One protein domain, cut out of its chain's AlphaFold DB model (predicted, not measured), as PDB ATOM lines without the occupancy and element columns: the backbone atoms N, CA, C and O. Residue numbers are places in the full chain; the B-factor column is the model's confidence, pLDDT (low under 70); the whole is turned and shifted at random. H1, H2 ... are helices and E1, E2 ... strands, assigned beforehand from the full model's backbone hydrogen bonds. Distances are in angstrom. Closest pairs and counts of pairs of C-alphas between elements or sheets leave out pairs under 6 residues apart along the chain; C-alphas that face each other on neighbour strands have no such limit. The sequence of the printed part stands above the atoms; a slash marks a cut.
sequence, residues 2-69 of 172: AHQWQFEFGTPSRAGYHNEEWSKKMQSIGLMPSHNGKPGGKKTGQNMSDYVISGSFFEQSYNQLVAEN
ATOM      1  N   ALA A   2     110.946 139.474 129.846       95.75
ATOM      2  CA  ALA A   2     111.487 139.122 131.171       95.75
ATOM      3  C   ALA A   2     112.632 140.038 131.660       95.75
ATOM      4  O   ALA A   2     112.658 140.391 132.832       95.75
ATOM      5  N   HIS A   3     113.512 140.499 130.762       95.50
ATOM      6  CA  HIS A   3     114.552 141.486 131.093       95.50
ATOM      7  C   HIS A   3     113.989 142.828 131.567       95.50
ATOM      8  O   HIS A   3     114.432 143.346 132.583       95.50
ATOM      9  N   GLN A   4     113.003 143.369 130.845       96.62
ATOM     10  CA  GLN A   4     112.372 144.641 131.200       96.62
ATOM     11  C   GLN A   4     111.644 144.529 132.541       96.62
ATOM     12  O   GLN A   4     111.842 145.355 133.421       96.62
ATOM     13  N   TRP A   5     110.873 143.453 132.726       97.56
ATOM     14  CA  TRP A   5     110.209 143.181 133.998       97.56
ATOM     15  C   TRP A   5     111.212 143.083 135.155       97.56
ATOM     16  O   TRP A   5     110.978 143.652 136.214       97.56
ATOM     17  N   GLN A   6     112.339 142.394 134.960       97.69
ATOM     18  CA  GLN A   6     113.351 142.267 136.006       97.69
ATOM     19  C   GLN A   6     114.033 143.603 136.311       97.69
ATOM     20  O   GLN A   6     114.370 143.860 137.459       97.69
ATOM     21  N   PHE A   7     114.242 144.451 135.304       96.31
ATOM     22  CA  PHE A   7     114.788 145.790 135.508       96.31
ATOM     23  C   PHE A   7     113.864 146.661 136.372       96.31
ATOM     24  O   PHE A   7     114.347 147.407 137.216       96.31
ATOM     25  N   GLU A   8     112.549 146.550 136.174       97.88
ATOM     26  CA  GLU A   8     111.552 147.348 136.898       97.88
ATOM     27  C   GLU A   8     111.224 146.801 138.295       97.88
ATOM     28  O   GLU A   8     111.026 147.581 139.224       97.88
ATOM     29  N   PHE A   9     111.148 145.476 138.452       97.81
ATOM     30  CA  PHE A   9     110.585 144.838 139.653       97.81
ATOM     31  C   PHE A   9     111.515 143.839 140.344       97.81
ATOM     32  O   PHE A   9     111.143 143.287 141.378       97.81
ATOM     33  N   GLY A  10     112.678 143.559 139.763       96.44
ATOM     34  CA  GLY A  10     113.592 142.525 140.234       96.44
ATOM     35  C   GLY A  10     114.991 143.051 140.524       96.44
ATOM     36  O   GLY A  10     115.231 144.247 140.672       96.44
ATOM     37  N   THR A  11     115.940 142.124 140.612       97.38
ATOM     38  CA  THR A  11     117.364 142.408 140.811       97.38
ATOM     39  C   THR A  11     118.171 141.796 139.665       97.38
ATOM     40  O   THR A  11     118.574 140.624 139.725       97.38
ATOM     41  N   PRO A  12     118.422 142.565 138.588       96.00
ATOM     42  CA  PRO A  12     119.247 142.103 137.484       96.00
ATOM     43  C   PRO A  12     120.663 141.740 137.940       96.00
ATOM     44  O   PRO A  12     121.247 142.366 138.824       96.00
ATOM     45  N   SER A  13     121.246 140.732 137.298       95.12
ATOM     46  CA  SER A  13     122.678 140.448 137.429       95.12
ATOM     47  C   SER A  13     123.514 141.369 136.532       95.12
ATOM     48  O   SER A  13     123.002 142.298 135.905       95.12
ATOM     49  N   ARG A  14     124.827 141.109 136.446       94.50
ATOM     50  CA  ARG A  14     125.705 141.771 135.468       94.50
ATOM     51  C   ARG A  14     125.108 141.708 134.056       94.50
ATOM     52  O   ARG A  14     124.450 140.727 133.704       94.50
ATOM     53  N   ALA A  15     125.407 142.718 133.241       92.44
ATOM     54  CA  ALA A  15     124.874 142.845 131.888       92.44
ATOM     55  C   ALA A  15     124.993 141.538 131.075       92.44
ATOM     56  O   ALA A  15     126.064 140.930 130.984       92.44
ATOM     57  N   GLY A  16     123.864 141.106 130.505       91.38
ATOM     58  CA  GLY A  16     123.747 139.907 129.673       91.38
ATOM     59  C   GLY A  16     123.660 138.577 130.428       91.38
ATOM     60  O   GLY A  16     123.444 137.552 129.794       91.38
ATOM     61  N   TYR A  17     123.822 138.543 131.755       97.50
ATOM     62  CA  TYR A  17     123.645 137.301 132.507       97.50
ATOM     63  C   TYR A  17     122.191 137.101 132.942       97.50
ATOM     64  O   TYR A  17     121.628 137.922 133.662       97.50
ATOM     65  N   HIS A  18     121.619 135.960 132.567       98.12
ATOM     66  CA  HIS A  18     120.275 135.537 132.928       98.12
ATOM     67  C   HIS A  18     120.318 134.723 134.220       98.12
ATOM     68  O   HIS A  18     120.826 133.597 134.240       98.12
ATOM     69  N   ASN A  19     119.807 135.300 135.304       98.19
ATOM     70  CA  ASN A  19     119.819 134.680 136.625       98.19
ATOM     71  C   ASN A  19     118.534 133.888 136.923       98.19
ATOM     72  O   ASN A  19     117.636 133.759 136.090       98.19
ATOM     73  N   GLU A  20     118.460 133.338 138.135       98.31
ATOM     74  CA  GLU A  20     117.343 132.501 138.579       98.31
ATOM     75  C   GLU A  20     116.007 133.262 138.628       98.31
ATOM     76  O   GLU A  20     114.962 132.701 138.319       98.31
ATOM     77  N   GLU A  21     116.014 134.549 138.979       98.31
ATOM     78  CA  GLU A  21     114.793 135.364 139.026       98.31
ATOM     79  C   GLU A  21     114.225 135.602 137.620       98.31
ATOM     80  O   GLU A  21     113.037 135.369 137.382       98.31
ATOM     81  N   TRP A  22     115.083 135.962 136.663       98.31
ATOM     82  CA  TRP A  22     114.709 136.026 135.250       98.31
ATOM     83  C   TRP A  22     114.155 134.683 134.758       98.31
ATOM     84  O   TRP A  22     113.128 134.628 134.079       98.31
ATOM     85  N   SER A  23     114.805 133.585 135.156       98.31
ATOM     86  CA  SER A  23     114.427 132.227 134.766       98.31
ATOM     87  C   SER A  23     113.048 131.828 135.291       98.31
ATOM     88  O   SER A  23     112.232 131.244 134.570       98.31
ATOM     89  N   LYS A  24     112.748 132.185 136.544       98.25
ATOM     90  CA  LYS A  24     111.427 132.002 137.155       98.25
ATOM     91  C   LYS A  24     110.370 132.844 136.456       98.25
ATOM     92  O   LYS A  24     109.272 132.346 136.214       98.25
ATOM     93  N   LYS A  25     110.698 134.083 136.067       97.88
ATOM     94  CA  LYS A  25     109.763 134.924 135.315       97.88
ATOM     95  C   LYS A  25     109.413 134.313 133.962       97.88
ATOM     96  O   LYS A  25     108.227 134.241 133.651       97.88
ATOM     97  N   MET A  26     110.401 133.843 133.201       97.94
ATOM     98  CA  MET A  26     110.175 133.126 131.937       97.94
ATOM     99  C   MET A  26     109.229 131.932 132.137       97.94
ATOM    100  O   MET A  26     108.208 131.829 131.457       97.94
ATOM    101  N   GLN A  27     109.499 131.091 133.140       97.75
ATOM    102  CA  GLN A  27     108.657 129.925 133.435       97.75
ATOM    103  C   GLN A  27     107.226 130.328 133.814       97.75
ATOM    104  O   GLN A  27     106.276 129.704 133.350       97.75
ATOM    105  N   SER A  28     107.055 131.407 134.587       96.81
ATOM    106  CA  SER A  28     105.728 131.900 134.988       96.81
ATOM    107  C   SER A  28     104.863 132.365 133.813       96.81
ATOM    108  O   SER A  28     103.642 132.309 133.902       96.81
ATOM    109  N   ILE A  29     105.485 132.803 132.712       96.19
ATOM    110  CA  ILE A  29     104.776 133.215 131.495       96.19
ATOM    111  C   ILE A  29     104.648 132.079 130.478       96.19
ATOM    112  O   ILE A  29     104.170 132.329 129.383       96.19
ATOM    113  N   GLY A  30     105.058 130.849 130.811       97.56
ATOM    114  CA  GLY A  30     104.931 129.683 129.933       97.56
ATOM    115  C   GLY A  30     106.127 129.397 129.021       97.56
ATOM    116  O   GLY A  30     106.024 128.551 128.136       97.56
ATOM    117  N   LEU A  31     107.270 130.052 129.243       97.56
ATOM    118  CA  LEU A  31     108.502 129.815 128.487       97.56
ATOM    119  C   LEU A  31     109.560 129.151 129.371       97.56
ATOM    120  O   LEU A  31     109.890 129.641 130.449       97.56
ATOM    121  N   MET A  32     110.134 128.038 128.921       98.12
ATOM    122  CA  MET A  32     111.213 127.360 129.630       98.12
ATOM    123  C   MET A  32     112.571 127.839 129.111       98.12
ATOM    124  O   MET A  32     112.931 127.513 127.979       98.12
ATOM    125  N   PRO A  33     113.368 128.555 129.918       98.19
ATOM    126  CA  PRO A  33     114.714 128.932 129.521       98.19
ATOM    127  C   PRO A  33     115.644 127.717 129.502       98.19
ATOM    128  O   PRO A  33     115.628 126.875 130.402       98.19
ATOM    129  N   SER A  34     116.498 127.656 128.488       98.25
ATOM    130  CA  SER A  34     117.479 126.596 128.294       98.25
ATOM    131  C   SER A  34     118.697 127.120 127.538       98.25
ATOM    132  O   SER A  34     118.564 127.672 126.450       98.25
ATOM    133  N   HIS A  35     119.904 126.900 128.062       97.88
ATOM    134  CA  HIS A  35     121.154 127.341 127.418       97.88
ATOM    135  C   HIS A  35     121.338 126.845 125.968       97.88
ATOM    136  O   HIS A  35     122.138 127.409 125.229       97.88
ATOM    137  N   ASN A  36     120.638 125.775 125.574       96.25
ATOM    138  CA  ASN A  36     120.701 125.174 124.242       96.25
ATOM    139  C   ASN A  36     119.320 125.046 123.573       96.25
ATOM    140  O   ASN A  36     119.198 124.343 122.572       96.25
ATOM    141  N   GLY A  37     118.278 125.652 124.155       96.25
ATOM    142  CA  GLY A  37     116.904 125.603 123.641       96.25
ATOM    143  C   GLY A  37     116.230 124.230 123.729       96.25
ATOM    144  O   GLY A  37     115.136 124.059 123.202       96.25
ATOM    145  N   LYS A  38     116.856 123.238 124.378       96.69
ATOM    146  CA  LYS A  38     116.326 121.870 124.496       96.69
ATOM    147  C   LYS A  38     115.923 121.536 125.936       96.69
ATOM    148  O   LYS A  38     116.485 122.118 126.876       96.69
ATOM    149  N   PRO A  39     115.008 120.567 126.134       97.12
ATOM    150  CA  PRO A  39     114.695 120.037 127.455       97.12
ATOM    151  C   PRO A  39     115.936 119.549 128.211       97.12
ATOM    152  O   PRO A  39     116.853 118.980 127.623       97.12
ATOM    153  N   GLY A  40     115.967 119.794 129.522       95.38
ATOM    154  CA  GLY A  40     117.084 119.415 130.397       95.38
ATOM    155  C   GLY A  40     118.300 120.349 130.347       95.38
ATOM    156  O   GLY A  40     119.261 120.138 131.085       95.38
ATOM    157  N   GLY A  41     118.284 121.394 129.514       97.00
ATOM    158  CA  GLY A  41     119.339 122.403 129.523       97.00
ATOM    159  C   GLY A  41     119.346 123.257 130.797       97.00
ATOM    160  O   GLY A  41     118.339 123.396 131.493       97.00
ATOM    161  N   LYS A  42     120.504 123.862 131.098       98.31
ATOM    162  CA  LYS A  42     120.638 124.834 132.194       98.31
ATOM    163  C   LYS A  42     119.667 125.991 131.990       98.31
ATOM    164  O   LYS A  42     119.533 126.469 130.868       98.31
ATOM    165  N   LYS A  43     119.061 126.457 133.080       98.50
ATOM    166  CA  LYS A  43     118.012 127.488 133.078       98.50
ATOM    167  C   LYS A  43     118.523 128.919 133.298       98.50
ATOM    168  O   LYS A  43     117.726 129.854 133.296       98.50
ATOM    169  N   THR A  44     119.830 129.080 133.492       98.25
ATOM    170  CA  THR A  44     120.532 130.348 133.739       98.25
ATOM    171  C   THR A  44     121.858 130.360 132.978       98.25
ATOM    172  O   THR A  44     122.423 129.301 132.678       98.25
ATOM    173  N   GLY A  45     122.368 131.549 132.649       97.69
ATOM    174  CA  GLY A  45     123.582 131.682 131.845       97.69
ATOM    175  C   GLY A  45     123.679 132.996 131.079       97.69
ATOM    176  O   GLY A  45     122.778 133.827 131.094       97.69
ATOM    177  N   GLN A  46     124.804 133.200 130.395       96.50
ATOM    178  CA  GLN A  46     125.031 134.420 129.614       96.50
ATOM    179  C   GLN A  46     124.366 134.362 128.232       96.50
ATOM    180  O   GLN A  46     123.779 135.338 127.789       96.50
ATOM    181  N   ASN A  47     124.387 133.190 127.595       95.62
ATOM    182  CA  ASN A  47     123.668 132.929 126.354       95.62
ATOM    183  C   ASN A  47     122.558 131.932 126.658       95.62
ATOM    184  O   ASN A  47     122.839 130.801 127.060       95.62
ATOM    185  N   MET A  48     121.319 132.380 126.512       96.75
ATOM    186  CA  MET A  48     120.135 131.592 126.810       96.75
ATOM    187  C   MET A  48     119.231 131.558 125.590       96.75
ATOM    188  O   MET A  48     119.051 132.567 124.912       96.75
ATOM    189  N   SER A  49     118.662 130.389 125.345       97.06
ATOM    190  CA  SER A  49     117.503 130.202 124.482       97.06
ATOM    191  C   SER A  49     116.312 129.798 125.354       97.06
ATOM    192  O   SER A  49     116.415 129.733 126.586       97.06
ATOM    193  N   ASP A  50     115.186 129.499 124.727       97.19
ATOM    194  CA  ASP A  50     113.978 129.047 125.399       97.19
ATOM    195  C   ASP A  50     113.153 128.127 124.496       97.19
ATOM    196  O   ASP A  50     113.421 127.990 123.301       97.19
ATOM    197  N   TYR A  51     112.187 127.444 125.100       97.31
ATOM    198  CA  TYR A  51     111.162 126.679 124.401       97.31
ATOM    199  C   TYR A  51     109.824 126.802 125.132       97.31
ATOM    200  O   TYR A  51     109.778 127.061 126.338       97.31
ATOM    201  N   VAL A  52     108.721 126.607 124.412       97.81
ATOM    202  CA  VAL A  52     107.370 126.708 124.978       97.81
ATOM    203  C   VAL A  52     107.104 125.546 125.939       97.81
ATOM    204  O   VAL A  52     107.368 124.385 125.624       97.81
ATOM    205  N   ILE A  53     106.575 125.855 127.123       97.38
ATOM    206  CA  ILE A  53     106.091 124.851 128.073       97.38
ATOM    207  C   ILE A  53     104.722 124.367 127.593       97.38
ATOM    208  O   ILE A  53     103.809 125.178 127.428       97.38
ATOM    209  N   SER A  54     104.570 123.055 127.408       96.12
ATOM    210  CA  SER A  54     103.293 122.465 126.996       96.12
ATOM    211  C   SER A  54     102.201 122.691 128.050       96.12
ATOM    212  O   SER A  54     102.451 122.583 129.253       96.12
ATOM    213  N   GLY A  55     100.999 123.036 127.597       95.62
ATOM    214  CA  GLY A  55      99.839 123.385 128.410       95.62
ATOM    215  C   GLY A  55      99.910 124.770 129.056       95.62
ATOM    216  O   GLY A  55      99.023 125.119 129.833       95.62
ATOM    217  N   SER A  56     100.946 125.566 128.780       96.56
ATOM    218  CA  SER A  56     101.145 126.854 129.448       96.56
ATOM    219  C   SER A  56     100.218 127.960 128.942       96.56
ATOM    220  O   SER A  56      99.659 127.887 127.850       96.56
ATOM    221  N   PHE A  57     100.120 129.048 129.712       91.81
ATOM    222  CA  PHE A  57      99.396 130.251 129.294       91.81
ATOM    223  C   PHE A  57      99.916 130.841 127.980       91.81
ATOM    224  O   PHE A  57      99.122 131.384 127.214       91.81
ATOM    225  N   PHE A  58     101.217 130.718 127.699       94.69
ATOM    226  CA  PHE A  58     101.785 131.145 126.422       94.69
ATOM    227  C   PHE A  58     101.161 130.377 125.257       94.69
ATOM    228  O   PHE A  58     100.653 130.983 124.318       94.69
ATOM    229  N   GLU A  59     101.168 129.045 125.339       95.81
ATOM    230  CA  GLU A  59     100.613 128.173 124.301       95.81
ATOM    231  C   GLU A  59      99.104 128.390 124.134       95.81
ATOM    232  O   GLU A  59      98.614 128.496 123.014       95.81
ATOM    233  N   GLN A  60      98.370 128.534 125.239       95.31
ATOM    234  CA  GLN A  60      96.932 128.815 125.207       95.31
ATOM    235  C   GLN A  60      96.625 130.156 124.531       95.31
ATOM    236  O   GLN A  60      95.769 130.216 123.650       95.31
ATOM    237  N   SER A  61      97.358 131.214 124.897       93.50
ATOM    238  CA  SER A  61      97.191 132.545 124.300       93.50
ATOM    239  C   SER A  61      97.527 132.525 122.810       93.50
ATOM    240  O   SER A  61      96.812 133.111 122.003       93.50
ATOM    241  N   TYR A  62      98.590 131.810 122.427       92.56
ATOM    242  CA  TYR A  62      98.941 131.596 121.026       92.56
ATOM    243  C   TYR A  62      97.810 130.898 120.259       92.56
ATOM    244  O   TYR A  62      97.381 131.398 119.222       92.56
ATOM    245  N   ASN A  63      97.280 129.791 120.783       93.44
ATOM    246  CA  ASN A  63      96.194 129.048 120.142       93.44
ATOM    247  C   ASN A  63      94.930 129.901 119.975       93.44
ATOM    248  O   ASN A  63      94.273 129.819 118.940       93.44
ATOM    249  N   GLN A  64      94.612 130.748 120.959       94.00
ATOM    250  CA  GLN A  64      93.500 131.690 120.857       94.00
ATOM    251  C   GLN A  64      93.727 132.715 119.738       94.00
ATOM    252  O   GLN A  64      92.861 132.881 118.884       94.00
ATOM    253  N   LEU A  65      94.904 133.350 119.688       92.44
ATOM    254  CA  LEU A  65      95.240 134.315 118.634       92.44
ATOM    255  C   LEU A  65      95.188 133.686 117.235       92.44
ATOM    256  O   LEU A  65      94.724 134.321 116.290       92.44
ATOM    257  N   VAL A  66      95.636 132.436 117.102       89.19
ATOM    258  CA  VAL A  66      95.537 131.670 115.852       89.19
ATOM    259  C   VAL A  66      94.076 131.417 115.478       89.19
ATOM    260  O   VAL A  66      93.700 131.646 114.331       89.19
ATOM    261  N   ALA A  67      93.242 130.988 116.429       90.56
ATOM    262  CA  ALA A  67      91.821 130.724 116.195       90.56
ATOM    263  C   ALA A  67      91.040 131.989 115.800       90.56
ATOM    264  O   ALA A  67      90.153 131.934 114.952       90.56
ATOM    265  N   GLU A  68      91.406 133.136 116.371       92.56
ATOM    266  CA  GLU A  68      90.837 134.451 116.053       92.56
ATOM    267  C   GLU A  68      91.430 135.072 114.774       92.56
ATOM    268  O   GLU A  68      91.105 136.207 114.426       92.56
ATOM    269  N   ASN A  69      92.308 134.347 114.066       87.38
ATOM    270  CA  ASN A  69      93.030 134.822 112.885       87.38
ATOM    271  C   ASN A  69      93.782 136.152 113.130       87.38
ATOM    272  O   ASN A  69      94.004 136.950 112.220       87.38
TER     273      ASN A  69
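Overview. This is residues 2 to 69 of the 172 residues of an uncharacterized protein of Acinetobacter sp. NEB149 (UniProt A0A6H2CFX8). A small body is built round helix H2, which lies between a two-strand hairpin, E1 and E2, and helix H1, which packs on H2 at a steep angle with its end at Ala 2. Helix H3 leads away from the hairpin as an arm, and residues 62 to 69 stick out from the body. The printed part has 68 residues, with three named helices and two named strands in the order H1, H2, E1, E2, H3; the strands form one antiparallel sheet, order E1 - E2, and the class is mixed, helices and strands. The whole is only just compact, close to loose, with a radius of gyration of the C-alphas of 13.1 A, and its outline is only just flat, spanning 41 by 28 by 16 A.

Along the chain. H1 is residues 2 to 9, 10.3 A from first to last C-alpha, and begins at C-alpha 2, (111.487, 139.122, 131.171). H2 is residues 20 to 28, 12.2 A long, with C-alpha 20 at (117.343, 132.501, 138.579). E1 is residues 31 to 34, 9.5 A long, and E2 is residues 49 to 52, 10.7 A long. H3 is residues 57 to 67, 15.1 A long, and ends at C-alpha 67, (91.821, 130.724, 116.195).

Arrangement. H1 and H2 touch, with the C-alphas of Ala 2 and Trp 22 closest at 6.1 A. They run opposite ways at a steep tilt of 69 degrees, only just short of about perpendicular. Between H2 and E1 the closest C-alphas are those of Ser 23 and Pro 33, 6.2 A apart. H2 and E2 are near each other, with 7 pairs of C-alphas within 10 A. E1 and E2 form an antiparallel hairpin, at 144 degrees between their directions; N 32 and O 51, 2.8 A, and N 49 and O 34, 2.9 A, are within hydrogen-bond range. Between E2 and H3 the closest C-alphas are those of Val 52 and Glu 59, 6.9 A apart. H3 touches no helix, and H1 is apart from both strands. In H1, H2 and H3 every O i to N i+4 pair is within hydrogen-bond range.

Size, cuts and confidence. The two C-alphas farthest apart are those of Arg 14 and Glu 68, 40.6 A. Residues 62 to 69, of which 62 to 67 belong to H3, stand free; without them the body spans 32 by 23 by 12 A. The link from E1 to E2, residues 35 to 48, is long; those from H2 to E1 and from E2 to H3 are tight, and that from H1 to H2 is short. The printed part has no cut, its mean pLDDT is 96.1, and no printed residue is under 70.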